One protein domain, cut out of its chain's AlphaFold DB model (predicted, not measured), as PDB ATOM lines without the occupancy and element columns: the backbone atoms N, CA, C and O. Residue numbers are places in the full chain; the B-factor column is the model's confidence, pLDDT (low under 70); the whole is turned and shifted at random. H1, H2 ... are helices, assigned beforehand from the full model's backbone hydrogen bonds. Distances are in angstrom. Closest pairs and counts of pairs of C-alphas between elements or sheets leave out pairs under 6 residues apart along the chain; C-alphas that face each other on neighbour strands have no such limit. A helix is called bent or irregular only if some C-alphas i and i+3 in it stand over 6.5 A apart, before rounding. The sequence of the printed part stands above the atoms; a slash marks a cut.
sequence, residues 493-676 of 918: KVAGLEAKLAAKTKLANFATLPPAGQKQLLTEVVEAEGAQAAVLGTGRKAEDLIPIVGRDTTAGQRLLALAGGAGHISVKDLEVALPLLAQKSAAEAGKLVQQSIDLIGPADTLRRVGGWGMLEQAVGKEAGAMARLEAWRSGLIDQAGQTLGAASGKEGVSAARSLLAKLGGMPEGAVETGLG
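AT A GLANCE: This is residues 493 to 676 of the 918 residues of the protein "Uncharacterized protein YidB (DUF937 family)" of Allocatelliglobosispora scoriae (UniProt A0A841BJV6). Three groups of mostly crossed helices make a slab-like, three-cornered body: H2 to H5 cluster at one corner, H6, H8 and the two arms of the bent helix H7 at the second, and the long hairpin of H9 and H10 with H11 at the third. H7 reaches both other groups, while H1 lies at the margin, packed on H3 by residues 504 to 508, with Gly 496 close to H10. The 184 printed residues have eleven named helices, H1 to H11 in that order, and no named strand; the class is all helix. The whole is compact, with a radius of gyration of the C-alphas of 16.9 A, and spans 46 by 44 by 24 A.

HOW THE PARTS SIT: Start with H1, residues 493 to 508, which touches H3, residues 531 to 538, with residues 504 to 508 alone; the closest C-alphas, of Leu 507 and Thr 538, are 5.2 A apart, and the lines are about perpendicular at 80 degrees. Next comes H2, residues 515 to 528, which touches H3 at a steep tilt of 46 degrees, opposite ways, closest at the C-alphas of Val 526 and Ala 534, 5.8 A. Then look at H4, residues 542 to 549, and H5, residues 554 to 563, a hairpin at a shallow tilt of 12 degrees, with the C-alphas of Ile 546 and Gly 556 closest at 4.9 A. H2 touches H4 too, closest at the C-alphas of Lys 519 and Val 549, 5.0 A. H7, residues 586 to 609, was assigned as one helix by its hydrogen bonds but is bent, with C-alphas 599 and 602 9.2 A apart; its arms H7a, residues 586 to 599, and H7b, residues 602 to 609, stand at a steep tilt of 48 degrees. Taken whole it is the hub, touching 7 other helices. H7a touches H5 with residues 598 to 599 alone, closest at the C-alphas of Arg 558 and Asp 598, 5.5 A. H6, residues 571 to 583, and H7a form a hairpin at a shallow tilt of 27 degrees, with the C-alphas of Leu 581 and Ala 589 5.3 A apart at the closest. H8, residues 612 to 619, touches H7a at a steep tilt of 57 degrees, closest at the C-alphas of Ala 586 and Val 619, 4.5 A. H9, residues 624 to 646, and H10, residues 649 to 664, form a hairpin at a shallow tilt of 30 degrees, closest at the C-alphas of Ala 640 and Ala 656, 4.6 A. H10 touches H7b with residues 663 to 664 alone, the C-alphas of Ala 603 and Gly 664 being closest at 4.8 A. H11, residues 668 to 675, touches H10, closest at the C-alphas of Ala 661 and Glu 668, 5.0 A. H1 and H9 are apart. Every O i to N i+4 pair is within hydrogen-bond range in H1, H2, H3, H5, H7a, H7b, H8 and H9; the counts are 2 of 4 in H4, 4 of 9 in H6 beside 6 of 10 O i to N i+3 pairs, 11 of 12 in H10 and 2 of 4 in H11.

IN THESE COORDINATES: Find C-alpha 493 at (-55.748, 31.512, -25.107); from there H1 runs 21.8 A to C-alpha 508. H9 is 33.5 A long, from C-alpha 624 at (-31.366, 44.903, -3.958), and H10 is 22.5 A. H11 ends at C-alpha 675, (-42.413, 44.905, -17.121). H6 and H11 are irregular, with C-alphas 579 and 582 7.9 A apart and C-alphas 669 and 672 7.3 A apart; H4 is only just so, with C-alphas 544 and 547 6.7 A apart.

THE WHOLE: The C-alphas farthest apart are those of Ala 566 and Gly 649, 52.0 A. The printed part has no cut and no long link. Mean pLDDT of the printed part is 82.2; look for values under 70 at residues 493 to 505, 565 to 568 and 645 to 650.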
ATOM      1  N   LYS A 493     -55.065  31.971 -26.329       35.91
ATOM      2  CA  LYS A 493     -55.748  31.512 -25.107       35.91
ATOM      3  C   LYS A 493     -55.813  29.989 -25.005       35.91
ATOM      4  O   LYS A 493     -55.772  29.484 -23.888       35.91
ATOM      5  N   VAL A 494     -55.895  29.272 -26.129       32.38
ATOM      6  CA  VAL A 494     -55.947  27.801 -26.144       32.38
ATOM      7  C   VAL A 494     -54.589  27.246 -25.711       32.38
ATOM      8  O   VAL A 494     -54.496  26.654 -24.639       32.38
ATOM      9  N   ALA A 495     -53.514  27.592 -26.426       34.03
ATOM     10  CA  ALA A 495     -52.149  27.174 -26.089       34.03
ATOM     11  C   ALA A 495     -51.683  27.651 -24.692       34.03
ATOM     12  O   ALA A 495     -50.950  26.954 -23.986       34.03
ATOM     13  N   GLY A 496     -52.126  28.835 -24.251       35.09
ATOM     14  CA  GLY A 496     -51.855  29.349 -22.904       35.09
ATOM     15  C   GLY A 496     -52.554  28.555 -21.792       35.09
ATOM     16  O   GLY A 496     -51.967  28.348 -20.725       35.09
ATOM     17  N   LEU A 497     -53.779  28.076 -22.041       37.53
ATOM     18  CA  LEU A 497     -54.487  27.160 -21.144       37.53
ATOM     19  C   LEU A 497     -53.866  25.762 -21.177       37.53
ATOM     20  O   LEU A 497     -53.640  25.201 -20.110       37.53
ATOM     21  N   GLU A 498     -53.515  25.235 -22.351       37.06
ATOM     22  CA  GLU A 498     -52.837  23.942 -22.516       37.06
ATOM     23  C   GLU A 498     -51.497  23.896 -21.777       37.06
ATOM     24  O   GLU A 498     -51.226  22.935 -21.065       37.06
ATOM     25  N   ALA A 499     -50.679  24.951 -21.849       41.22
ATOM     26  CA  ALA A 499     -49.412  25.008 -21.122       41.22
ATOM     27  C   ALA A 499     -49.602  25.043 -19.591       41.22
ATOM     28  O   ALA A 499     -48.844  24.399 -18.862       41.22
ATOM     29  N   LYS A 500     -50.618  25.762 -19.088       44.62
ATOM     30  CA  LYS A 500     -50.941  25.791 -17.648       44.62
ATOM     31  C   LYS A 500     -51.643  24.516 -17.174       44.62
ATOM     32  O   LYS A 500     -51.438  24.114 -16.031       44.62
ATOM     33  N   LEU A 501     -52.399  23.847 -18.043       46.44
ATOM     34  CA  LEU A 501     -52.881  22.484 -17.831       46.44
ATOM     35  C   LEU A 501     -51.701  21.518 -17.756       46.44
ATOM     36  O   LEU A 501     -51.576  20.840 -16.752       46.44
ATOM     37  N   ALA A 502     -50.776  21.522 -18.717       53.66
ATOM     38  CA  ALA A 502     -49.607  20.644 -18.721       53.66
ATOM     39  C   ALA A 502     -48.734  20.807 -17.462       53.66
ATOM     40  O   ALA A 502     -48.316  19.807 -16.880       53.66
ATOM     41  N   ALA A 503     -48.505  22.041 -16.992       52.00
ATOM     42  CA  ALA A 503     -47.821  22.290 -15.721       52.00
ATOM     43  C   ALA A 503     -48.607  21.723 -14.521       52.00
ATOM     44  O   ALA A 503     -48.050  20.975 -13.715       52.00
ATOM     45  N   LYS A 504     -49.919  21.988 -14.434       61.00
ATOM     46  CA  LYS A 504     -50.779  21.444 -13.369       61.00
ATOM     47  C   LYS A 504     -50.943  19.924 -13.426       61.00
ATOM     48  O   LYS A 504     -51.024  19.303 -12.378       61.00
ATOM     49  N   THR A 505     -50.938  19.311 -14.605       63.41
ATOM     50  CA  THR A 505     -50.975  17.855 -14.797       63.41
ATOM     51  C   THR A 505     -49.645  17.222 -14.396       63.41
ATOM     52  O   THR A 505     -49.651  16.199 -13.720       63.41
ATOM     53  N   LYS A 506     -48.500  17.846 -14.713       75.00
ATOM     54  CA  LYS A 506     -47.185  17.417 -14.203       75.00
ATOM     55  C   LYS A 506     -47.091  17.527 -12.675       75.00
ATOM     56  O   LYS A 506     -46.494  16.655 -12.056       75.00
ATOM     57  N   LEU A 507     -47.695  18.555 -12.074       78.62
ATOM     58  CA  LEU A 507     -47.750  18.740 -10.617       78.62
ATOM     59  C   LEU A 507     -48.757  17.801  -9.924       78.62
ATOM     60  O   LEU A 507     -48.438  17.242  -8.880       78.62
ATOM     61  N   ALA A 508     -49.913  17.523 -10.529       70.19
ATOM     62  CA  ALA A 508     -50.837  16.487 -10.055       70.19
ATOM     63  C   ALA A 508     -50.196  15.086 -10.125       70.19
ATOM     64  O   ALA A 508     -50.335  14.283  -9.206       70.19
ATOM     65  N   ASN A 509     -49.406  14.833 -11.173       79.94
ATOM     66  CA  ASN A 509     -48.614  13.616 -11.348       79.94
ATOM     67  C   ASN A 509     -47.230  13.693 -10.663       79.94
ATOM     68  O   ASN A 509     -46.375  12.847 -10.914       79.94
ATOM     69  N   PHE A 510     -46.976  14.674  -9.785       89.88
ATOM     70  CA  PHE A 510     -45.659  14.882  -9.165       89.88
ATOM     71  C   PHE A 510     -45.141  13.625  -8.453       89.88
ATOM     72  O   PHE A 510     -43.966  13.276  -8.565       89.88
ATOM     73  N   ALA A 511     -46.034  12.895  -7.781       86.56
ATOM     74  CA  ALA A 511     -45.705  11.659  -7.077       86.56
ATOM     75  C   ALA A 511     -45.269  10.497  -7.995       86.56
ATOM     76  O   ALA A 511     -44.646   9.560  -7.501       86.56
ATOM     77  N   THR A 512     -45.566  10.542  -9.302       86.69
ATOM     78  CA  THR A 512     -45.182   9.496 -10.271       86.69
ATOM     79  C   THR A 512     -43.915   9.836 -11.059       86.69
ATOM     80  O   THR A 512     -43.470   9.029 -11.874       86.69
ATOM     81  N   LEU A 513     -43.324  11.018 -10.856       89.19
ATOM     82  CA  LEU A 513     -42.040  11.385 -11.456       89.19
ATOM     83  C   LEU A 513     -40.876  10.728 -10.688       89.19
ATOM     84  O   LEU A 513     -40.951  10.616  -9.463       89.19
ATOM     85  N   PRO A 514     -39.768  10.344 -11.350       93.69
ATOM     86  CA  PRO A 514     -38.563   9.892 -10.654       93.69
ATOM     87  C   PRO A 514     -37.935  11.042  -9.835       93.69
ATOM     88  O   PRO A 514     -38.110  12.206 -10.205       93.69
ATOM     89  N   PRO A 515     -37.154  10.768  -8.768       94.38
ATOM     90  CA  PRO A 515     -36.684  11.799  -7.831       94.38
ATOM     91  C   PRO A 515     -35.936  12.982  -8.467       94.38
ATOM     92  O   PRO A 515     -36.123  14.122  -8.048       94.38
ATOM     93  N   ALA A 516     -35.142  12.744  -9.517       90.88
ATOM     94  CA  ALA A 516     -34.476  13.814 -10.266       90.88
ATOM     95  C   ALA A 516     -35.478  14.738 -10.990       90.88
ATOM     96  O   ALA A 516     -35.326  15.957 -10.957       90.88
ATOM     97  N   GLY A 517     -36.536  14.168 -11.580       89.00
ATOM     98  CA  GLY A 517     -37.618  14.918 -12.222       89.00
ATOM     99  C   GLY A 517     -38.509  15.654 -11.217       89.00
ATOM    100  O   GLY A 517     -38.901  16.788 -11.480       89.00
ATOM    101  N   GLN A 518     -38.759  15.061 -10.041       94.88
ATOM    102  CA  GLN A 518     -39.410  15.756  -8.922       94.88
ATOM    103  C   GLN A 518     -38.595  16.983  -8.502       94.88
ATOM    104  O   GLN A 518     -39.136  18.083  -8.452       94.88
ATOM    105  N   LYS A 519     -37.285  16.823  -8.266       95.94
ATOM    106  CA  LYS A 519     -36.387  17.932  -7.912       95.94
ATOM    107  C   LYS A 519     -36.368  19.030  -8.978       95.94
ATOM    108  O   LYS A 519     -36.508  20.196  -8.628       95.94
ATOM    109  N   GLN A 520     -36.227  18.673 -10.257       92.94
ATOM    110  CA  GLN A 520     -36.185  19.643 -11.353       92.94
ATOM    111  C   GLN A 520     -37.484  20.455 -11.453       92.94
ATOM    112  O   GLN A 520     -37.433  21.682 -11.392       92.94
ATOM    113  N   LEU A 521     -38.639  19.783 -11.540       91.12
ATOM    114  CA  LEU A 521     -39.948  20.441 -11.646       91.12
ATOM    115  C   LEU A 521     -40.253  21.308 -10.417       91.12
ATOM    116  O   LEU A 521     -40.824  22.389 -10.539       91.12
ATOM    117  N   LEU A 522     -39.870  20.846  -9.225       93.94
ATOM    118  CA  LEU A 522     -40.105  21.575  -7.984       93.94
ATOM    119  C   LEU A 522     -39.227  22.829  -7.877       93.94
ATOM    120  O   LEU A 522     -39.734  23.873  -7.477       93.94
ATOM    121  N   THR A 523     -37.954  22.767  -8.286       92.19
ATOM    122  CA  THR A 523     -37.109  23.967  -8.404       92.19
ATOM    123  C   THR A 523     -37.689  24.944  -9.428       92.19
ATOM    124  O   THR A 523     -37.872  26.110  -9.094       92.19
ATOM    125  N   GLU A 524     -38.049  24.479 -10.630       85.75
ATOM    126  CA  GLU A 524     -38.624  25.307 -11.704       85.75
ATOM    127  C   GLU A 524     -39.869  26.081 -11.228       85.75
ATOM    128  O   GLU A 524     -39.943  27.304 -11.364       85.75
ATOM    129  N   VAL A 525     -40.819  25.389 -10.587       86.31
ATOM    130  CA  VAL A 525     -42.072  25.991 -10.100       86.31
ATOM    131  C   VAL A 525     -41.841  26.913  -8.897       86.31
ATOM    132  O   VAL A 525     -42.412  28.001  -8.862       86.31
ATOM    133  N   VAL A 526     -40.982  26.551  -7.935       87.38
ATOM    134  CA  VAL A 526     -40.665  27.435  -6.792       87.38
ATOM    135  C   VAL A 526     -39.898  28.684  -7.240       87.38
ATOM    136  O   VAL A 526     -40.048  29.752  -6.635       87.38
ATOM    137  N   GLU A 527     -39.088  28.587  -8.296       82.81
ATOM    138  CA  GLU A 527     -38.323  29.718  -8.809       82.81
ATOM    139  C   GLU A 527     -39.169  30.684  -9.646       82.81
ATOM    140  O   GLU A 527     -39.047  31.895  -9.424       82.81
ATOM    141  N   ALA A 528     -40.062  30.169 -10.504       75.19
ATOM    142  CA  ALA A 528     -40.935  30.958 -11.379       75.19
ATOM    143  C   ALA A 528     -42.261  31.409 -10.728       75.19
ATOM    144  O   ALA A 528     -42.604  32.590 -10.802       75.19
ATOM    145  N   GLU A 529     -43.000  30.496 -10.085       79.38
ATOM    146  CA  GLU A 529     -44.340  30.739  -9.511       79.38
ATOM    147  C   GLU A 529     -44.334  30.904  -7.972       79.38
ATOM    148  O   GLU A 529     -45.354  31.250  -7.375       79.38
ATOM    149  N   GLY A 530     -43.186  30.706  -7.314       85.94
ATOM    150  CA  GLY A 530     -43.019  30.892  -5.869       85.94
ATOM    151  C   GLY A 530     -43.340  29.651  -5.025       85.94
ATOM    152  O   GLY A 530     -43.929  28.671  -5.484       85.94
ATOM    153  N   ALA A 531     -42.944  29.688  -3.749       89.31
ATOM    154  CA  ALA A 531     -43.077  28.546  -2.839       89.31
ATOM    155  C   ALA A 531     -44.535  28.089  -2.643       89.31
ATOM    156  O   ALA A 531     -44.800  26.889  -2.542       89.31
ATOM    157  N   GLN A 532     -45.491  29.025  -2.623       85.31
ATOM    158  CA  GLN A 532     -46.902  28.689  -2.419       85.31
ATOM    159  C   GLN A 532     -47.509  27.935  -3.616       85.31
ATOM    160  O   GLN A 532     -48.310  27.022  -3.415       85.31
ATOM    161  N   ALA A 533     -47.120  28.273  -4.851       78.88
ATOM    162  CA  ALA A 533     -47.620  27.603  -6.052       78.88
ATOM    163  C   ALA A 533     -47.208  26.122  -6.087       78.88
ATOM    164  O   ALA A 533     -48.025  25.259  -6.403       78.88
ATOM    165  N   ALA A 534     -45.978  25.813  -5.664       89.62
ATOM    166  CA  ALA A 534     -45.493  24.441  -5.528       89.62
ATOM    167  C   ALA A 534     -46.257  23.629  -4.464       89.62
ATOM    168  O   ALA A 534     -46.653  22.491  -4.726       89.62
ATOM    169  N   VAL A 535     -46.518  24.217  -3.291       90.62
ATOM    170  CA  VAL A 535     -47.342  23.609  -2.225       90.62
ATOM    171  C   VAL A 535     -48.754  23.298  -2.733       90.62
ATOM    172  O   VAL A 535     -49.217  22.162  -2.642       90.62
ATOM    173  N   LEU A 536     -49.421  24.281  -3.347       80.62
ATOM    174  CA  LEU A 536     -50.784  24.121  -3.867       80.62
ATOM    175  C   LEU A 536     -50.862  23.157  -5.060       80.62
ATOM    176  O   LEU A 536     -51.844  22.432  -5.192       80.62
ATOM    177  N   GLY A 537     -49.847  23.142  -5.928       77.81
ATOM    178  CA  GLY A 537     -49.802  22.289  -7.115       77.81
ATOM    179  C   GLY A 537     -49.510  20.819  -6.811       77.81
ATOM    180  O   GLY A 537     -50.075  19.947  -7.463       77.81
ATOM    181  N   THR A 538     -48.653  20.537  -5.824       88.94
ATOM    182  CA  THR A 538     -48.304  19.161  -5.415       88.94
ATOM    183  C   THR A 538     -49.238  18.574  -4.354       88.94
ATOM    184  O   THR A 538     -49.209  17.366  -4.121       88.94
ATOM    185  N   GLY A 539     -50.030  19.411  -3.670       86.56
ATOM    186  CA  GLY A 539     -50.876  19.001  -2.544       86.56
ATOM    187  C   GLY A 539     -50.099  18.598  -1.281       86.56
ATOM    188  O   GLY A 539     -50.682  18.009  -0.372       86.56
ATOM    189  N   ARG A 540     -48.792  18.886  -1.220       93.38
ATOM    190  CA  ARG A 540     -47.897  18.574  -0.091       93.38
ATOM    191  C   ARG A 540     -47.564  19.827   0.710       93.38
ATOM    192  O   ARG A 540     -47.628  20.935   0.179       93.38
ATOM    193  N   LYS A 541     -47.176  19.669   1.978       94.12
ATOM    194  CA  LYS A 541     -46.747  20.806   2.800       94.12
ATOM    195  C   LYS A 541     -45.341  21.259   2.401       94.12
ATOM    196  O   LYS A 541     -44.589  20.509   1.781       94.12
ATOM    197  N   ALA A 542     -44.962  22.480   2.769       93.56
ATOM    198  CA  ALA A 542     -43.645  23.019   2.431       93.56
ATOM    199  C   ALA A 542     -42.508  22.176   3.043       93.56
ATOM    200  O   ALA A 542     -41.496  21.923   2.392       93.56
ATOM    201  N   GLU A 543     -42.718  21.659   4.255       95.38
ATOM    202  CA  GLU A 543     -41.816  20.771   4.988       95.38
ATOM    203  C   GLU A 543     -41.530  19.464   4.232       95.38
ATOM    204  O   GLU A 543     -40.393  18.995   4.234       95.38
ATOM    205  N   ASP A 544     -42.530  18.918   3.530       95.75
ATOM    206  CA  ASP A 544     -42.419  17.687   2.732       95.75
ATOM    207  C   ASP A 544     -41.648  17.910   1.413       95.75
ATOM    208  O   ASP A 544     -41.181  16.960   0.779       95.75
ATOM    209  N   LEU A 545     -41.546  19.169   0.970       96.25
ATOM    210  CA  LEU A 545     -40.957  19.579  -0.307       96.25
ATOM    211  C   LEU A 545     -39.488  20.023  -0.162       96.25
ATOM    212  O   LEU A 545     -38.691  19.805  -1.076       96.25
ATOM    213  N   ILE A 546     -39.099  20.577   0.995       96.31
ATOM    214  CA  ILE A 546     -37.713  20.999   1.297       96.31
ATOM    215  C   ILE A 546     -36.673  19.880   1.065       96.31
ATOM    216  O   ILE A 546     -35.642  20.173   0.450       96.31
ATOM    217  N   PRO A 547     -36.887  18.609   1.477       97.00
ATOM    218  CA  PRO A 547     -35.924  17.531   1.230       97.00
ATOM    219  C   PRO A 547     -35.731  17.198  -0.256       97.00
ATOM    220  O   PRO A 547     -34.670  16.707  -0.631       97.00
ATOM    221  N   ILE A 548     -36.733  17.468  -1.101       96.19
ATOM    222  CA  ILE A 548     -36.729  17.086  -2.521       96.19
ATOM    223  C   ILE A 548     -35.858  18.049  -3.339       96.19
ATOM    224  O   ILE A 548     -35.041  17.607  -4.146       96.19
ATOM    225  N   VAL A 549     -35.970  19.362  -3.108       95.81
ATOM    226  CA  VAL A 549     -35.042  20.345  -3.705       95.81
ATOM    227  C   VAL A 549     -33.681  20.352  -3.002       95.81
ATOM    228  O   VAL A 549     -32.646  20.497  -3.656       95.81
ATOM    229  N   GLY A 550     -33.663  20.105  -1.692       95.56
ATOM    230  CA  GLY A 550     -32.500  20.237  -0.818       95.56
ATOM    231  C   GLY A 550     -32.514  21.588  -0.101       95.56
ATOM    232  O   GLY A 550     -32.661  22.633  -0.738       95.56
ATOM    233  N   ARG A 551     -32.359  21.561   1.229       93.56
ATOM    234  CA  ARG A 551     -32.560  22.710   2.132       93.56
ATOM    235  C   ARG A 551     -31.719  23.934   1.768       93.56
ATOM    236  O   ARG A 551     -32.211  25.052   1.864       93.56
ATOM    237  N   ASP A 552     -30.493  23.722   1.313       90.31
ATOM    238  CA  ASP A 552     -29.515  24.789   1.058       90.31
ATOM    239  C   ASP A 552     -29.627  25.392  -0.356       90.31
ATOM    240  O   ASP A 552     -28.877  26.293  -0.718       90.31
ATOM    241  N   THR A 553     -30.582  24.919  -1.166       91.50
ATOM    242  CA  THR A 553     -30.901  25.512  -2.475       91.50
ATOM    243  C   THR A 553     -31.814  26.731  -2.337       91.50
ATOM    244  O   THR A 553     -32.599  26.825  -1.393       91.50
ATOM    245  N   THR A 554     -31.799  27.629  -3.327       85.75
ATOM    246  CA  THR A 554     -32.716  28.782  -3.411       85.75
ATOM    247  C   THR A 554     -34.183  28.371  -3.243       85.75
ATOM    248  O   THR A 554     -34.915  28.992  -2.473       85.75
ATOM    249  N   ALA A 555     -34.612  27.293  -3.907       89.19
ATOM    250  CA  ALA A 555     -35.960  26.752  -3.763       89.19
ATOM    251  C   ALA A 555     -36.224  26.187  -2.352       89.19
ATOM    252  O   ALA A 555     -37.283  26.439  -1.773       89.19
ATOM    253  N   GLY A 556     -35.250  25.483  -1.764       92.31
ATOM    254  CA  GLY A 556     -35.330  24.955  -0.398       92.31
ATOM    255  C   GLY A 556     -35.475  26.051   0.657       92.31
ATOM    256  O   GLY A 556     -36.298  25.919   1.559       92.31
ATOM    257  N   GLN A 557     -34.757  27.165   0.502       89.19
ATOM    258  CA  GLN A 557     -34.854  28.327   1.390       89.19
ATOM    259  C   GLN A 557     -36.195  29.067   1.250       89.19
ATOM    260  O   GLN A 557     -36.770  29.465   2.261       89.19
ATOM    261  N   ARG A 558     -36.760  29.192   0.036       85.56
ATOM    262  CA  ARG A 558     -38.115  29.761  -0.153       85.56
ATOM    263  C   ARG A 558     -39.204  28.882   0.474       85.56
ATOM    264  O   ARG A 558     -40.102  29.397   1.136       85.56
ATOM    265  N   LEU A 559     -39.113  27.558   0.319       90.75
ATOM    266  CA  LEU A 559     -40.019  26.618   0.992       90.75
ATOM    267  C   LEU A 559     -39.837  26.648   2.520       90.75
ATOM    268  O   LEU A 559     -40.824  26.609   3.248       90.75
ATOM    269  N   LEU A 560     -38.606  26.796   3.021       88.38
ATOM    270  CA  LEU A 560     -38.324  26.952   4.454       88.38
ATOM    271  C   LEU A 560     -38.902  28.258   5.026       88.38
ATOM    272  O   LEU A 560     -39.447  28.242   6.125       88.38
ATOM    273  N   ALA A 561     -38.853  29.362   4.275       82.69
ATOM    274  CA  ALA A 561     -39.501  30.622   4.642       82.69
ATOM    275  C   ALA A 561     -41.038  30.498   4.704       82.69
ATOM    276  O   ALA A 561     -41.668  31.081   5.585       82.69
ATOM    277  N   LEU A 562     -41.642  29.705   3.811       85.38
ATOM    278  CA  LEU A 562     -43.078  29.401   3.835       85.38
ATOM    279  C   LEU A 562     -43.465  28.477   5.010       85.38
ATOM    280  O   LEU A 562     -44.513  28.678   5.618       85.38
ATOM    281  N   ALA A 563     -42.612  27.507   5.354       87.12
ATOM    282  CA  ALA A 563     -42.772  26.614   6.508       87.12
ATOM    283  C   ALA A 563     -42.521  27.305   7.867       87.12
ATOM    284  O   ALA A 563     -42.999  26.847   8.901       87.12
ATOM    285  N   GLY A 564     -41.755  28.403   7.889       78.00
ATOM    286  CA  GLY A 564     -41.189  28.990   9.111       78.00
ATOM    287  C   GLY A 564     -42.195  29.469  10.166       78.00
ATOM    288  O   GLY A 564     -41.821  29.614  11.326       78.00
ATOM    289  N   GLY A 565     -43.459  29.703   9.789       57.00
ATOM    290  CA  GLY A 565     -44.612  29.872  10.689       57.00
ATOM    291  C   GLY A 565     -44.674  31.151  11.543       57.00
ATOM    292  O   GLY A 565     -45.765  31.663  11.779       57.00
ATOM    293  N   ALA A 566     -43.538  31.696  11.982       52.50
ATOM    294  CA  ALA A 566     -43.452  32.854  12.869       52.50
ATOM    295  C   ALA A 566     -42.434  33.882  12.343       52.50
ATOM    296  O   ALA A 566     -41.243  33.603  12.242       52.50
ATOM    297  N   GLY A 567     -42.906  35.091  12.019       64.94
ATOM    298  CA  GLY A 567     -42.072  36.216  11.562       64.94
ATOM    299  C   GLY A 567     -42.064  36.467  10.048       64.94
ATOM    300  O   GLY A 567     -41.640  37.539   9.615       64.94
ATOM    301  N   HIS A 568     -42.588  35.539   9.241       68.88
ATOM    302  CA  HIS A 568     -42.880  35.788   7.828       68.88
ATOM    303  C   HIS A 568     -44.278  36.394   7.664       68.88
ATOM    304  O   HIS A 568     -45.239  35.947   8.286       68.88
ATOM    305  N   ILE A 569     -44.376  37.425   6.824       79.88
ATOM    306  CA  ILE A 569     -45.643  38.045   6.428       79.88
ATOM    307  C   ILE A 569     -46.475  37.026   5.633       79.88
ATOM    308  O   ILE A 569     -45.939  36.376   4.733       79.88
ATOM    309  N   SER A 570     -47.755  36.831   5.968       84.62
ATOM    310  CA  SER A 570     -48.557  35.830   5.256       84.62
ATOM    311  C   SER A 570     -48.894  36.313   3.845       84.62
ATOM    312  O   SER A 570     -48.890  37.511   3.556       84.62
ATOM    313  N   VAL A 571     -49.250  35.386   2.951       83.44
ATOM    314  CA  VAL A 571     -49.680  35.759   1.593       83.44
ATOM    315  C   VAL A 571     -50.886  36.699   1.633       83.44
ATOM    316  O   VAL A 571     -50.912  37.652   0.865       83.44
ATOM    317  N   LYS A 572     -51.820  36.501   2.577       84.19
ATOM    318  CA  LYS A 572     -52.976  37.386   2.789       84.19
ATOM    319  C   LYS A 572     -52.550  38.811   3.157       84.19
ATOM    320  O   LYS A 572     -53.109  39.778   2.646       84.19
ATOM    321  N   ASP A 573     -51.539  38.940   4.012       89.56
ATOM    322  CA  ASP A 573     -51.009  40.239   4.435       89.56
ATOM    323  C   ASP A 573     -50.236  40.925   3.297       89.56
ATOM    324  O   ASP A 573     -50.312  42.143   3.152       89.56
ATOM    325  N   LEU A 574     -49.559  40.157   2.430       90.88
ATOM    326  CA  LEU A 574     -48.963  40.671   1.189       90.88
ATOM    327  C   LEU A 574     -50.013  41.205   0.205       90.88
ATOM    328  O   LEU A 574     -49.739  42.197  -0.471       90.88
ATOM    329  N   GLU A 575     -51.213  40.615   0.129       86.81
ATOM    330  CA  GLU A 575     -52.293  41.153  -0.721       86.81
ATOM    331  C   GLU A 575     -52.739  42.553  -0.271       86.81
ATOM    332  O   GLU A 575     -53.148  43.357  -1.104       86.81
ATOM    333  N   VAL A 576     -52.618  42.853   1.028       91.31
ATOM    334  CA  VAL A 576     -52.928  44.164   1.620       91.31
ATOM    335  C   VAL A 576     -51.726  45.117   1.552       91.31
ATOM    336  O   VAL A 576     -51.901  46.305   1.290       91.31
ATOM    337  N   ALA A 577     -50.504  44.625   1.768       93.38
ATOM    338  CA  ALA A 577     -49.299  45.453   1.832       93.38
ATOM    339  C   ALA A 577     -48.748  45.887   0.461       93.38
ATOM    340  O   ALA A 577     -48.271  47.016   0.341       93.38
ATOM    341  N   LEU A 578     -48.796  45.034  -0.570       94.75
ATOM    342  CA  LEU A 578     -48.174  45.331  -1.872       94.75
ATOM    343  C   LEU A 578     -48.828  46.503  -2.639       94.75
ATOM    344  O   LEU A 578     -48.083  47.309  -3.197       94.75
ATOM    345  N   PRO A 579     -50.164  46.703  -2.616       93.25
ATOM    346  CA  PRO A 579     -50.785  47.910  -3.173       93.25
ATOM    347  C   PRO A 579     -50.455  49.203  -2.405       93.25
ATOM    348  O   PRO A 579     -50.718  50.296  -2.900       93.25
ATOM    349  N   LEU A 580     -49.896  49.096  -1.192       94.50
ATOM    350  CA  LEU A 580     -49.627  50.214  -0.282       94.50
ATOM    351  C   LEU A 580     -48.128  50.544  -0.149       94.50
ATOM    352  O   LEU A 580     -47.758  51.336   0.717       94.50
ATOM    353  N   LEU A 581     -47.251  49.989  -0.997       94.38
ATOM    354  CA  LEU A 581     -45.799  50.230  -0.920       94.38
ATOM    355  C   LEU A 581     -45.418  51.716  -1.024       94.38
ATOM    356  O   LEU A 581     -44.493  52.148  -0.346       94.38
ATOM    357  N   ALA A 582     -46.160  52.518  -1.793       90.62
ATOM    358  CA  ALA A 582     -45.949  53.967  -1.891       90.62
ATOM    359  C   ALA A 582     -46.256  54.743  -0.585       90.62
ATOM    360  O   ALA A 582     -46.005  55.941  -0.508       90.62
ATOM    361  N   GLN A 583     -46.800  54.071   0.438       94.75
ATOM    362  CA  GLN A 583     -47.043  54.601   1.788       94.75
ATOM    363  C   GLN A 583     -46.019  54.078   2.817       94.75
ATOM    364  O   GLN A 583     -46.208  54.239   4.023       94.75
ATOM    365  N   LYS A 584     -44.956  53.405   2.361       95.19
ATOM    366  CA  LYS A 584     -43.876  52.846   3.185       95.19
ATOM    367  C   LYS A 584     -42.568  53.586   2.934       95.19
ATOM    368  O   LYS A 584     -42.377  54.185   1.879       95.19
ATOM    369  N   SER A 585     -41.641  53.526   3.890       94.75
ATOM    370  CA  SER A 585     -40.260  53.929   3.607       94.75
ATOM    371  C   SER A 585     -39.632  52.971   2.587       94.75
ATOM    372  O   SER A 585     -39.959  51.784   2.569       94.75
ATOM    373  N   ALA A 586     -38.688  53.448   1.770       89.62
ATOM    374  CA  ALA A 586     -38.044  52.626   0.737       89.62
ATOM    375  C   ALA A 586     -37.397  51.337   1.298       89.62
ATOM    376  O   ALA A 586     -37.401  50.298   0.638       89.62
ATOM    377  N   ALA A 587     -36.909  51.369   2.545       90.38
ATOM    378  CA  ALA A 587     -36.359  50.202   3.234       90.38
ATOM    379  C   ALA A 587     -37.436  49.164   3.618       90.38
ATOM    380  O   ALA A 587     -37.244  47.964   3.412       90.38
ATOM    381  N   GLU A 588     -38.588  49.604   4.139       92.69
ATOM    382  CA  GLU A 588     -39.736  48.722   4.396       92.69
ATOM    383  C   GLU A 588     -40.326  48.179   3.091       92.69
ATOM    384  O   GLU A 588     -40.620  46.989   2.999       92.69
ATOM    385  N   ALA A 589     -40.472  49.036   2.079       95.06
ATOM    386  CA  ALA A 589     -40.997  48.668   0.773       95.06
ATOM    387  C   ALA A 589     -40.092  47.628   0.092       95.06
ATOM    388  O   ALA A 589     -40.577  46.587  -0.349       95.06
ATOM    389  N   GLY A 590     -38.773  47.846   0.099       94.06
ATOM    390  CA  GLY A 590     -37.787  46.886  -0.400       94.06
ATOM    391  C   GLY A 590     -37.834  45.547   0.342       94.06
ATOM    392  O   GLY A 590     -37.765  44.496  -0.295       94.06
ATOM    393  N   LYS A 591     -38.034  45.557   1.669       93.12
ATOM    394  CA  LYS A 591     -38.214  44.331   2.465       93.12
ATOM    395  C   LYS A 591     -39.509  43.589   2.111       93.12
ATOM    396  O   LYS A 591     -39.472  42.371   1.959       93.12
ATOM    397  N   LEU A 592     -40.626  44.301   1.951       94.12
ATOM    398  CA  LEU A 592     -41.921  43.722   1.569       94.12
ATOM    399  C   LEU A 592     -41.875  43.103   0.166       94.12
ATOM    400  O   LEU A 592     -42.303  41.962  -0.004       94.12
ATOM    401  N   VAL A 593     -41.294  43.811  -0.808       94.88
ATOM    402  CA  VAL A 593     -41.060  43.295  -2.168       94.88
ATOM    403  C   VAL A 593     -40.155  42.064  -2.130       94.88
ATOM    404  O   VAL A 593     -40.457  41.060  -2.768       94.88
ATOM    405  N   GLN A 594     -39.070  42.085  -1.352       93.00
ATOM    406  CA  GLN A 594     -38.192  40.922  -1.220       93.00
ATOM    407  C   GLN A 594     -38.950  39.704  -0.661       93.00
ATOM    408  O   GLN A 594     -38.915  38.628  -1.258       93.00
ATOM    409  N   GLN A 595     -39.710  39.885   0.426       91.38
ATOM    410  CA  GLN A 595     -40.525  38.818   1.017       91.38
ATOM    411  C   GLN A 595     -41.587  38.277   0.045       91.38
ATOM    412  O   GLN A 595     -41.829  37.069   0.028       91.38
ATOM    413  N   SER A 596     -42.191  39.118  -0.802       92.81
ATOM    414  CA  SER A 596     -43.158  38.647  -1.797       92.81
ATOM    415  C   SER A 596     -42.513  37.884  -2.956       92.81
ATOM    416  O   SER A 596     -43.063  36.862  -3.362       92.81
ATOM    417  N   ILE A 597     -41.330  38.285  -3.442       90.94
ATOM    418  CA  ILE A 597     -40.617  37.530  -4.494       90.94
ATOM    419  C   ILE A 597     -40.294  36.106  -4.009       90.94
ATOM    420  O   ILE A 597     -40.349  35.161  -4.796       90.94
ATOM    421  N   ASP A 598     -39.976  35.934  -2.724       86.25
ATOM    422  CA  ASP A 598     -39.677  34.619  -2.146       86.25
ATOM    423  C   ASP A 598     -40.934  33.756  -1.904       86.25
ATOM    424  O   ASP A 598     -40.895  32.548  -2.142       86.25
ATOM    425  N   LEU A 599     -42.056  34.357  -1.489       86.44
ATOM    426  CA  LEU A 599     -43.298  33.635  -1.169       86.44
ATOM    427  C   LEU A 599     -44.183  33.331  -2.394       86.44
ATOM    428  O   LEU A 599     -44.653  32.200  -2.543       86.44
ATOM    429  N   ILE A 600     -44.404  34.328  -3.259       87.88
ATOM    430  CA  ILE A 600     -45.360  34.298  -4.389       87.88
ATOM    431  C   ILE A 600     -44.708  34.558  -5.761       87.88
ATOM    432  O   ILE A 600     -45.399  34.679  -6.769       87.88
ATOM    433  N   GLY A 601     -43.379  34.656  -5.814       89.75
ATOM    434  CA  GLY A 601     -42.636  34.832  -7.058       89.75
ATOM    435  C   GLY A 601     -42.595  36.278  -7.583       89.75
ATOM    436  O   GLY A 601     -43.357  37.154  -7.150       89.75
ATOM    437  N   PRO A 602     -41.679  36.562  -8.528       90.62
ATOM    438  CA  PRO A 602     -41.477  37.902  -9.086       90.62
ATOM    439  C   PRO A 602     -42.671  38.383  -9.922       90.62
ATOM    440  O   PRO A 602     -43.084  39.535  -9.801       90.62
ATOM    441  N   ALA A 603     -43.270  37.480 -10.706       87.06
ATOM    442  CA  ALA A 603     -44.456  37.729 -11.518       87.06
ATOM    443  C   ALA A 603     -45.637  38.249 -10.681       87.06
ATOM    444  O   ALA A 603     -46.191  39.318 -10.950       87.06
ATOM    445  N   ASP A 604     -45.997  37.510  -9.628       86.12
ATOM    446  CA  ASP A 604     -47.175  37.816  -8.819       86.12
ATOM    447  C   ASP A 604     -46.933  38.998  -7.869       86.12
ATOM    448  O   ASP A 604     -47.841  39.798  -7.648       86.12
ATOM    449  N   THR A 605     -45.688  39.186  -7.410       93.62
ATOM    450  CA  THR A 605     -45.234  40.435  -6.771       93.62
ATOM    451  C   THR A 605     -45.520  41.637  -7.669       93.62
ATOM    452  O   THR A 605     -46.273  42.535  -7.295       93.62
ATOM    453  N   LEU A 606     -44.963  41.643  -8.881       91.94
ATOM    454  CA  LEU A 606     -45.028  42.786  -9.789       91.94
ATOM    455  C   LEU A 606     -46.468  43.082 -10.243       91.94
ATOM    456  O   LEU A 606     -46.869  44.245 -10.328       91.94
ATOM    457  N   ARG A 607     -47.279  42.031 -10.430       87.38
ATOM    458  CA  ARG A 607     -48.727  42.119 -10.682       87.38
ATOM    459  C   ARG A 607     -49.491  42.799  -9.539       87.38
ATOM    460  O   ARG A 607     -50.405  43.571  -9.813       87.38
ATOM    461  N   ARG A 608     -49.140  42.524  -8.278       91.00
ATOM    462  CA  ARG A 608     -49.815  43.067  -7.078       91.00
ATOM    463  C   ARG A 608     -49.380  44.488  -6.712       91.00
ATOM    464  O   ARG A 608     -50.160  45.206  -6.097       91.00
ATOM    465  N   VAL A 609     -48.176  44.894  -7.115       92.69
ATOM    466  CA  VAL A 609     -47.666  46.272  -6.971       92.69
ATOM    467  C   VAL A 609     -48.206  47.214  -8.062       92.69
ATOM    468  O   VAL A 609     -48.196  48.429  -7.893       92.69
ATOM    469  N   GLY A 610     -48.714  46.671  -9.174       87.75
ATOM    470  CA  GLY A 610     -49.223  47.463 -10.302       87.75
ATOM    471  C   GLY A 610     -48.188  47.744 -11.398       87.75
ATOM    472  O   GLY A 610     -48.384  48.653 -12.201       87.75
ATOM    473  N   GLY A 611     -47.110  46.957 -11.466       88.75
ATOM    474  CA  GLY A 611     -46.097  47.036 -12.520       88.75
ATOM    475  C   GLY A 611     -44.840  47.838 -12.171       88.75
ATOM    476  O   GLY A 611     -44.696  48.398 -11.083       88.75
ATOM    477  N   TRP A 612     -43.905  47.861 -13.124       91.38
ATOM    478  CA  TRP A 612     -42.514  48.277 -12.920       91.38
ATOM    479  C   TRP A 612     -42.339  49.704 -12.387       91.38
ATOM    480  O   TRP A 612     -41.560  49.921 -11.465       91.38
ATOM    481  N   GLY A 613     -43.086  50.676 -12.922       85.75
ATOM    482  CA  GLY A 613     -42.971  52.077 -12.500       85.75
ATOM    483  C   GLY A 613     -43.385  52.307 -11.042       85.75
ATOM    484  O   GLY A 613     -42.680  52.990 -10.305       85.75
ATOM    485  N   MET A 614     -44.481  51.675 -10.602       87.88
ATOM    486  CA  MET A 614     -44.951  51.739  -9.207       87.88
ATOM    487  C   MET A 614     -43.938  51.115  -8.242       87.88
ATOM    488  O   MET A 614     -43.728  51.614  -7.138       87.88
ATOM    489  N   LEU A 615     -43.291  50.030  -8.677       92.62
ATOM    490  CA  LEU A 615     -42.250  49.340  -7.928       92.62
ATOM    491  C   LEU A 615     -40.986  50.208  -7.787       92.62
ATOM    492  O   LEU A 615     -40.563  50.465  -6.661       92.62
ATOM    493  N   GLU A 616     -40.428  50.710  -8.899       90.00
ATOM    494  CA  GLU A 616     -39.265  51.614  -8.890       90.00
ATOM    495  C   GLU A 616     -39.499  52.845  -8.007       90.00
ATOM    496  O   GLU A 616     -38.614  53.228  -7.240       90.00
ATOM    497  N   GLN A 617     -40.692  53.444  -8.093       89.56
ATOM    498  CA  GLN A 617     -41.072  54.615  -7.304       89.56
ATOM    499  C   GLN A 617     -41.120  54.321  -5.798       89.56
ATOM    500  O   GLN A 617     -40.787  55.197  -5.001       89.56
ATOM    501  N   ALA A 618     -41.530  53.114  -5.397       91.25
ATOM    502  CA  ALA A 618     -41.714  52.765  -3.990       91.25
ATOM    503  C   ALA A 618     -40.441  52.253  -3.293       91.25
ATOM    504  O   ALA A 618     -40.269  52.506  -2.101       91.25
ATOM    505  N   VAL A 619     -39.552  51.534  -3.994       93.00
ATOM    506  CA  VAL A 619     -38.326  50.967  -3.383       93.00
ATOM    507  C   VAL A 619     -37.037  51.709  -3.754       93.00
ATOM    508  O   VAL A 619     -36.052  51.596  -3.029       93.00
ATOM    509  N   GLY A 620     -37.035  52.485  -4.844       87.81
ATOM    510  CA  GLY A 620     -35.842  53.134  -5.391       87.81
ATOM    511  C   GLY A 620     -34.970  52.191  -6.232       87.81
ATOM    512  O   GLY A 620     -34.827  51.007  -5.931       87.81
ATOM    513  N   LYS A 621     -34.364  52.722  -7.303       82.50
ATOM    514  CA  LYS A 621     -33.653  51.928  -8.329       82.50
ATOM    515  C   LYS A 621     -32.487  51.092  -7.782       82.50
ATOM    516  O   LYS A 621     -32.302  49.963  -8.221       82.50
ATOM    517  N   GLU A 622     -31.774  51.603  -6.778       82.50
ATOM    518  CA  GLU A 622     -30.604  50.949  -6.165       82.50
ATOM    519  C   GLU A 622     -30.954  49.861  -5.126       82.50
ATOM    520  O   GLU A 622     -30.063  49.270  -4.513       82.50
ATOM    521  N   ALA A 623     -32.237  49.585  -4.866       86.25
ATOM    522  CA  ALA A 623     -32.624  48.561  -3.897       86.25
ATOM    523  C   ALA A 623     -32.295  47.146  -4.412       86.25
ATOM    524  O   ALA A 623     -32.639  46.786  -5.535       86.25
ATOM    525  N   GLY A 624     -31.729  46.278  -3.565       84.62
ATOM    526  CA  GLY A 624     -31.366  44.903  -3.958       84.62
ATOM    527  C   GLY A 624     -32.533  44.058  -4.507       84.62
ATOM    528  O   GLY A 624     -32.326  43.176  -5.341       84.62
ATOM    529  N   ALA A 625     -33.770  44.374  -4.111       87.25
ATOM    530  CA  ALA A 625     -34.979  43.775  -4.673       87.25
ATOM    531  C   ALA A 625     -35.209  44.160  -6.153       87.25
ATOM    532  O   ALA A 625     -35.659  43.317  -6.932       87.25
ATOM    533  N   MET A 626     -34.844  45.386  -6.564       89.12
ATOM    534  CA  MET A 626     -34.854  45.804  -7.971       89.12
ATOM    535  C   MET A 626     -33.841  45.008  -8.781       89.12
ATOM    536  O   MET A 626     -34.208  44.468  -9.814       89.12
ATOM    537  N   ALA A 627     -32.602  44.856  -8.300       84.12
ATOM    538  CA  ALA A 627     -31.569  44.095  -9.011       84.12
ATOM    539  C   ALA A 627     -31.999  42.639  -9.286       84.12
ATOM    540  O   ALA A 627     -31.796  42.118 -10.384       84.12
ATOM    541  N   ARG A 628     -32.668  41.992  -8.318       83.31
ATOM    542  CA  ARG A 628     -33.225  40.638  -8.480       83.31
ATOM    543  C   ARG A 628     -34.392  40.588  -9.475       83.31
ATOM    544  O   ARG A 628     -34.494  39.626 -10.236       83.31
ATOM    545  N   LEU A 629     -35.257  41.602  -9.488       87.88
ATOM    546  CA  LEU A 629     -36.345  41.711 -10.465       87.88
ATOM    547  C   LEU A 629     -35.844  42.093 -11.866       87.88
ATOM    548  O   LEU A 629     -36.410  41.618 -12.844       87.88
ATOM    549  N   GLU A 630     -34.768  42.872 -11.979       85.12
ATOM    550  CA  GLU A 630     -34.166  43.287 -13.251       85.12
ATOM    551  C   GLU A 630     -33.426  42.125 -13.915       85.12
ATOM    552  O   GLU A 630     -33.549  41.929 -15.121       85.12
ATOM    553  N   ALA A 631     -32.737  41.288 -13.132       81.69
ATOM    554  CA  ALA A 631     -32.153  40.042 -13.621       81.69
ATOM    555  C   ALA A 631     -33.229  39.076 -14.153       81.69
ATOM    556  O   ALA A 631     -33.083  38.517 -15.240       81.69
ATOM    557  N   TRP A 632     -34.347  38.925 -13.430       90.19
ATOM    558  CA  TRP A 632     -35.498  38.138 -13.891       90.19
ATOM    559  C   TRP A 632     -36.107  38.716 -15.178       90.19
ATOM    560  O   TRP A 632     -36.224  38.001 -16.170       90.19
ATOM    561  N   ARG A 633     -36.420  40.018 -15.191       90.19
ATOM    562  CA  ARG A 633     -36.950  40.769 -16.342       90.19
ATOM    563  C   ARG A 633     -36.040  40.649 -17.566       90.19
ATOM    564  O   ARG A 633     -36.540  40.381 -18.653       90.19
ATOM    565  N   SER A 634     -34.725  40.779 -17.390       79.12
ATOM    566  CA  SER A 634     -33.725  40.599 -18.453       79.12
ATOM    567  C   SER A 634     -33.767  39.181 -19.020       79.12
ATOM    568  O   SER A 634     -33.895  39.013 -20.227       79.12
ATOM    569  N   GLY A 635     -33.807  38.161 -18.156       78.94
ATOM    570  CA  GLY A 635     -33.982  36.770 -18.580       78.94
ATOM    571  C   GLY A 635     -35.301  36.503 -19.319       78.94
ATOM    572  O   GLY A 635     -35.352  35.609 -20.165       78.94
ATOM    573  N   LEU A 636     -36.362  37.280 -19.056       82.06
ATOM    574  CA  LEU A 636     -37.583  37.251 -19.869       82.06
ATOM    575  C   LEU A 636     -37.361  37.916 -21.240       82.06
ATOM    576  O   LEU A 636     -37.761  37.357 -22.263       82.06
ATOM    577  N   ILE A 637     -36.715  39.088 -21.273       78.94
ATOM    578  CA  ILE A 637     -36.396  39.838 -22.502       78.94
ATOM    579  C   ILE A 637     -35.496  39.014 -23.435       78.94
ATOM    580  O   ILE A 637     -35.739  39.003 -24.640       78.94
ATOM    581  N   ASP A 638     -34.519  38.272 -22.911       76.69
ATOM    582  CA  ASP A 638     -33.646  37.409 -23.716       76.69
ATOM    583  C   ASP A 638     -34.417  36.245 -24.358       76.69
ATOM    584  O   ASP A 638     -34.256  35.974 -25.549       76.69
ATOM    585  N   GLN A 639     -35.322  35.596 -23.617       76.06
ATOM    586  CA  GLN A 639     -36.207  34.552 -24.159       76.06
ATOM    587  C   GLN A 639     -37.182  35.112 -25.209       76.06
ATOM    588  O   GLN A 639     -37.449  34.477 -26.235       76.06
ATOM    589  N   ALA A 640     -37.678  36.333 -25.002       77.31
ATOM    590  CA  ALA A 640     -38.456  37.062 -25.997       77.31
ATOM    591  C   ALA A 640     -37.620  37.393 -27.246       77.31
ATOM    592  O   ALA A 640     -38.099  37.212 -28.361       77.31
ATOM    593  N   GLY A 641     -36.357  37.795 -27.079       71.44
ATOM    594  CA  GLY A 641     -35.401  38.035 -28.163       71.44
ATOM    595  C   GLY A 641     -35.092  36.781 -28.983       71.44
ATOM    596  O   GLY A 641     -35.094  36.836 -30.209       71.44
ATOM    597  N   GLN A 642     -34.916  35.630 -28.331       76.12
ATOM    598  CA  GLN A 642     -34.773  34.333 -29.004       76.12
ATOM    599  C   GLN A 642     -36.037  33.968 -29.796       76.12
ATOM    600  O   GLN A 642     -35.948  33.535 -30.943       76.12
ATOM    601  N   THR A 643     -37.218  34.228 -29.229       72.50
ATOM    602  CA  THR A 643     -38.513  34.019 -29.903       72.50
ATOM    603  C   THR A 643     -38.680  34.933 -31.127       72.50
ATOM    604  O   THR A 643     -39.167  34.488 -32.163       72.50
ATOM    605  N   LEU A 644     -38.202  36.181 -31.049       70.50
ATOM    606  CA  LEU A 644     -38.146  37.125 -32.176       70.50
ATOM    607  C   LEU A 644     -37.135  36.722 -33.257       70.50
ATOM    608  O   LEU A 644     -37.332  37.048 -34.424       70.50
ATOM    609  N   GLY A 645     -36.058  36.025 -32.887       65.62
ATOM    610  CA  GLY A 645     -35.117  35.436 -33.841       65.62
ATOM    611  C   GLY A 645     -35.677  34.200 -34.551       65.62
ATOM    612  O   GLY A 645     -35.355  33.963 -35.711       65.62
ATOM    613  N   ALA A 646     -36.530  33.427 -33.872       67.31
ATOM    614  CA  ALA A 646     -37.139  32.209 -34.408       67.31
ATOM    615  C   ALA A 646     -38.357  32.466 -35.318       67.31
ATOM    616  O   ALA A 646     -38.629  31.656 -36.203       67.31
ATOM    617  N   ALA A 647     -39.085  33.572 -35.124       61.84
ATOM    618  CA  ALA A 647     -40.263  33.925 -35.918       61.84
ATOM    619  C   ALA A 647     -40.248  35.401 -36.350       61.84
ATOM    620  O   ALA A 647     -40.179  36.313 -35.527       61.84
ATOM    621  N   SER A 648     -40.351  35.636 -37.661       60.31
ATOM    622  CA  SER A 648     -40.384  36.984 -38.251       60.31
ATOM    623  C   SER A 648     -41.803  37.583 -38.287       60.31
ATOM    624  O   SER A 648     -42.790  36.888 -38.055       60.31
ATOM    625  N   GLY A 649     -41.932  38.880 -38.593       67.88
ATOM    626  CA  GLY A 649     -43.241  39.541 -38.734       67.88
ATOM    627  C   GLY A 649     -44.057  39.582 -37.434       67.88
ATOM    628  O   GLY A 649     -43.501  39.442 -36.344       67.88
ATOM    629  N   LYS A 650     -45.380  39.811 -37.514       64.94
ATOM    630  CA  LYS A 650     -46.250  39.964 -36.321       64.94
ATOM    631  C   LYS A 650     -46.271  38.727 -35.446       64.94
ATOM    632  O   LYS A 650     -46.434  38.873 -34.239       64.94
ATOM    633  N   GLU A 651     -46.077  37.555 -36.032       71.00
ATOM    634  CA  GLU A 651     -45.978  36.285 -35.319       71.00
ATOM    635  C   GLU A 651     -44.824  36.318 -34.310       71.00
ATOM    636  O   GLU A 651     -45.036  35.950 -33.158       71.00
ATOM    637  N   GLY A 652     -43.679  36.912 -34.669       76.06
ATOM    638  CA  GLY A 652     -42.545  37.151 -33.770       76.06
ATOM    639  C   GLY A 652     -42.904  37.918 -32.494       76.06
ATOM    640  O   GLY A 652     -42.744  37.393 -31.393       76.06
ATOM    641  N   VAL A 653     -43.420  39.154 -32.598       74.94
ATOM    642  CA  VAL A 653     -43.831  39.921 -31.394       74.94
ATOM    643  C   VAL A 653     -45.099  39.368 -30.754       74.94
ATOM    644  O   VAL A 653     -45.256  39.531 -29.550       74.94
ATOM    645  N   SER A 654     -45.995  38.698 -31.483       79.31
ATOM    646  CA  SER A 654     -47.136  38.035 -30.845       79.31
ATOM    647  C   SER A 654     -46.642  36.901 -29.951       79.31
ATOM    648  O   SER A 654     -46.941  36.913 -28.764       79.31
ATOM    649  N   ALA A 655     -45.800  36.001 -30.466       77.44
ATOM    650  CA  ALA A 655     -45.189  34.920 -29.700       77.44
ATOM    651  C   ALA A 655     -44.322  35.453 -28.550       77.44
ATOM    652  O   ALA A 655     -44.460  34.990 -27.421       77.44
ATOM    653  N   ALA A 656     -43.494  36.475 -28.789       78.00
ATOM    654  CA  ALA A 656     -42.666  37.086 -27.753       78.00
ATOM    655  C   ALA A 656     -43.503  37.790 -26.667       78.00
ATOM    656  O   ALA A 656     -43.221  37.627 -25.484       78.00
ATOM    657  N   ARG A 657     -44.577  38.509 -27.024       84.94
ATOM    658  CA  ARG A 657     -45.504  39.126 -26.059       84.94
ATOM    659  C   ARG A 657     -46.285  38.070 -25.280       84.94
ATOM    660  O   ARG A 657     -46.390  38.198 -24.064       84.94
ATOM    661  N   SER A 658     -46.783  37.022 -25.939       82.44
ATOM    662  CA  SER A 658     -47.431  35.877 -25.285       82.44
ATOM    663  C   SER A 658     -46.471  35.154 -24.336       82.44
ATOM    664  O   SER A 658     -46.869  34.781 -23.233       82.44
ATOM    665  N   LEU A 659     -45.195  35.004 -24.709       82.19
ATOM    666  CA  LEU A 659     -44.161  34.412 -23.862       82.19
ATOM    667  C   LEU A 659     -43.869  35.284 -22.637       82.19
ATOM    668  O   LEU A 659     -43.933  34.789 -21.515       82.19
ATOM    669  N   LEU A 660     -43.635  36.586 -22.825       83.00
ATOM    670  CA  LEU A 660     -43.445  37.525 -21.717       83.00
ATOM    671  C   LEU A 660     -44.668  37.578 -20.799       83.00
ATOM    672  O   LEU A 660     -44.511  37.648 -19.587       83.00
ATOM    673  N   ALA A 661     -45.884  37.524 -21.343       83.50
ATOM    674  CA  ALA A 661     -47.119  37.519 -20.562       83.50
ATOM    675  C   ALA A 661     -47.260  36.230 -19.736       83.50
ATOM    676  O   ALA A 661     -47.558  36.276 -18.540       83.50
ATOM    677  N   LYS A 662     -46.970  35.079 -20.358       82.81
ATOM    678  CA  LYS A 662     -46.948  33.757 -19.721       82.81
ATOM    679  C   LYS A 662     -45.935  33.696 -18.573       82.81
ATOM    680  O   LYS A 662     -46.316  33.293 -17.478       82.81
ATOM    681  N   LEU A 663     -44.685  34.103 -18.818       79.06
ATOM    682  CA  LEU A 663     -43.586  34.063 -17.840       79.06
ATOM    683  C   LEU A 663     -43.682  35.180 -16.787       79.06
ATOM    684  O   LEU A 663     -43.338  34.980 -15.627       79.06
ATOM    685  N   GLY A 664     -44.178  36.353 -17.182       80.56
ATOM    686  CA  GLY A 664     -44.406  37.510 -16.317       80.56
ATOM    687  C   GLY A 664     -45.666  37.412 -15.454       80.56
ATOM    688  O   GLY A 664     -45.874  38.267 -14.601       80.56
ATOM    689  N   GLY A 665     -46.522  36.404 -15.672       79.00
ATOM    690  CA  GLY A 665     -47.790  36.216 -14.952       79.00
ATOM    691  C   GLY A 665     -48.857  37.285 -15.236       79.00
ATOM    692  O   GLY A 665     -49.816  37.413 -14.475       79.00
ATOM    693  N   MET A 666     -48.707  38.053 -16.316       83.44
ATOM    694  CA  MET A 666     -49.532  39.222 -16.642       83.44
ATOM    695  C   MET A 666     -50.413  38.980 -17.876       83.44
ATOM    696  O   MET A 666     -50.069  38.166 -18.730       83.44
ATOM    697  N   PRO A 667     -51.524  39.719 -18.044       80.31
ATOM    698  CA  PRO A 667     -52.204  39.813 -19.334       80.31
ATOM    699  C   PRO A 667     -51.273  40.381 -20.419       80.31
ATOM    700  O   PRO A 667     -50.557  41.348 -20.168       80.31
ATOM    701  N   GLU A 668     -51.341  39.871 -21.653       77.69
ATOM    702  CA  GLU A 668     -50.535  40.368 -22.790       77.69
ATOM    703  C   GLU A 668     -50.686  41.875 -23.036       77.69
ATOM    704  O   GLU A 668     -49.713  42.558 -23.330       77.69
ATOM    705  N   GLY A 669     -51.897  42.414 -22.869       74.00
ATOM    706  CA  GLY A 669     -52.158  43.853 -22.997       74.00
ATOM    707  C   GLY A 669     -51.631  44.707 -21.836       74.00
ATOM    708  O   GLY A 669     -51.796  45.919 -21.875       74.00
ATOM    709  N   ALA A 670     -51.047  44.088 -20.808       80.00
ATOM    710  CA  ALA A 670     -50.465  44.746 -19.641       80.00
ATOM    711  C   ALA A 670     -48.981  44.400 -19.431       80.00
ATOM    712  O   ALA A 670     -48.329  45.078 -18.645       80.00
ATOM    713  N   VAL A 671     -48.427  43.388 -20.113       83.12
ATOM    714  CA  VAL A 671     -47.048  42.929 -19.863       83.12
ATOM    715  C   VAL A 671     -45.991  43.974 -20.218       83.12
ATOM    716  O   VAL A 671     -44.995  44.097 -19.515       83.12
ATOM    717  N   GLU A 672     -46.222  44.775 -21.257       77.31
ATOM    718  CA  GLU A 672     -45.302  45.846 -21.653       77.31
ATOM    719  C   GLU A 672     -45.225  46.941 -20.584       77.31
ATOM    720  O   GLU A 672     -44.151  47.217 -20.059       77.31
ATOM    721  N   THR A 673     -46.363  47.480 -20.140       75.44
ATOM    722  CA  THR A 673     -46.410  48.434 -19.018       75.44
ATOM    723  C   THR A 673     -45.937  47.806 -17.701       75.44
ATOM    724  O   THR A 673     -45.215  48.435 -16.931       75.44
ATOM    725  N   GLY A 674     -46.315  46.552 -17.446       75.12
ATOM    726  CA  GLY A 674     -46.043  45.836 -16.202       75.12
ATOM    727  C   GLY A 674     -44.575  45.459 -16.014       75.12
ATOM    728  O   GLY A 674     -44.078  45.567 -14.896       75.12
ATOM    729  N   LEU A 675     -43.868  45.100 -17.091       77.75
ATOM    730  CA  LEU A 675     -42.413  44.905 -17.121       77.75
ATOM    731  C   LEU A 675     -41.643  46.183 -17.516       77.75
ATOM    732  O   LEU A 675     -40.421  46.140 -17.604       77.75
ATOM    733  N   GLY A 676     -42.307  47.309 -17.796       74.69
ATOM    734  CA  GLY A 676     -41.655  48.557 -18.220       74.69
ATOM    735  C   GLY A 676     -40.882  48.448 -19.544       74.69
ATOM    736  O   GLY A 676     -39.784  48.987 -19.659       74.69
TER     737      GLY A 676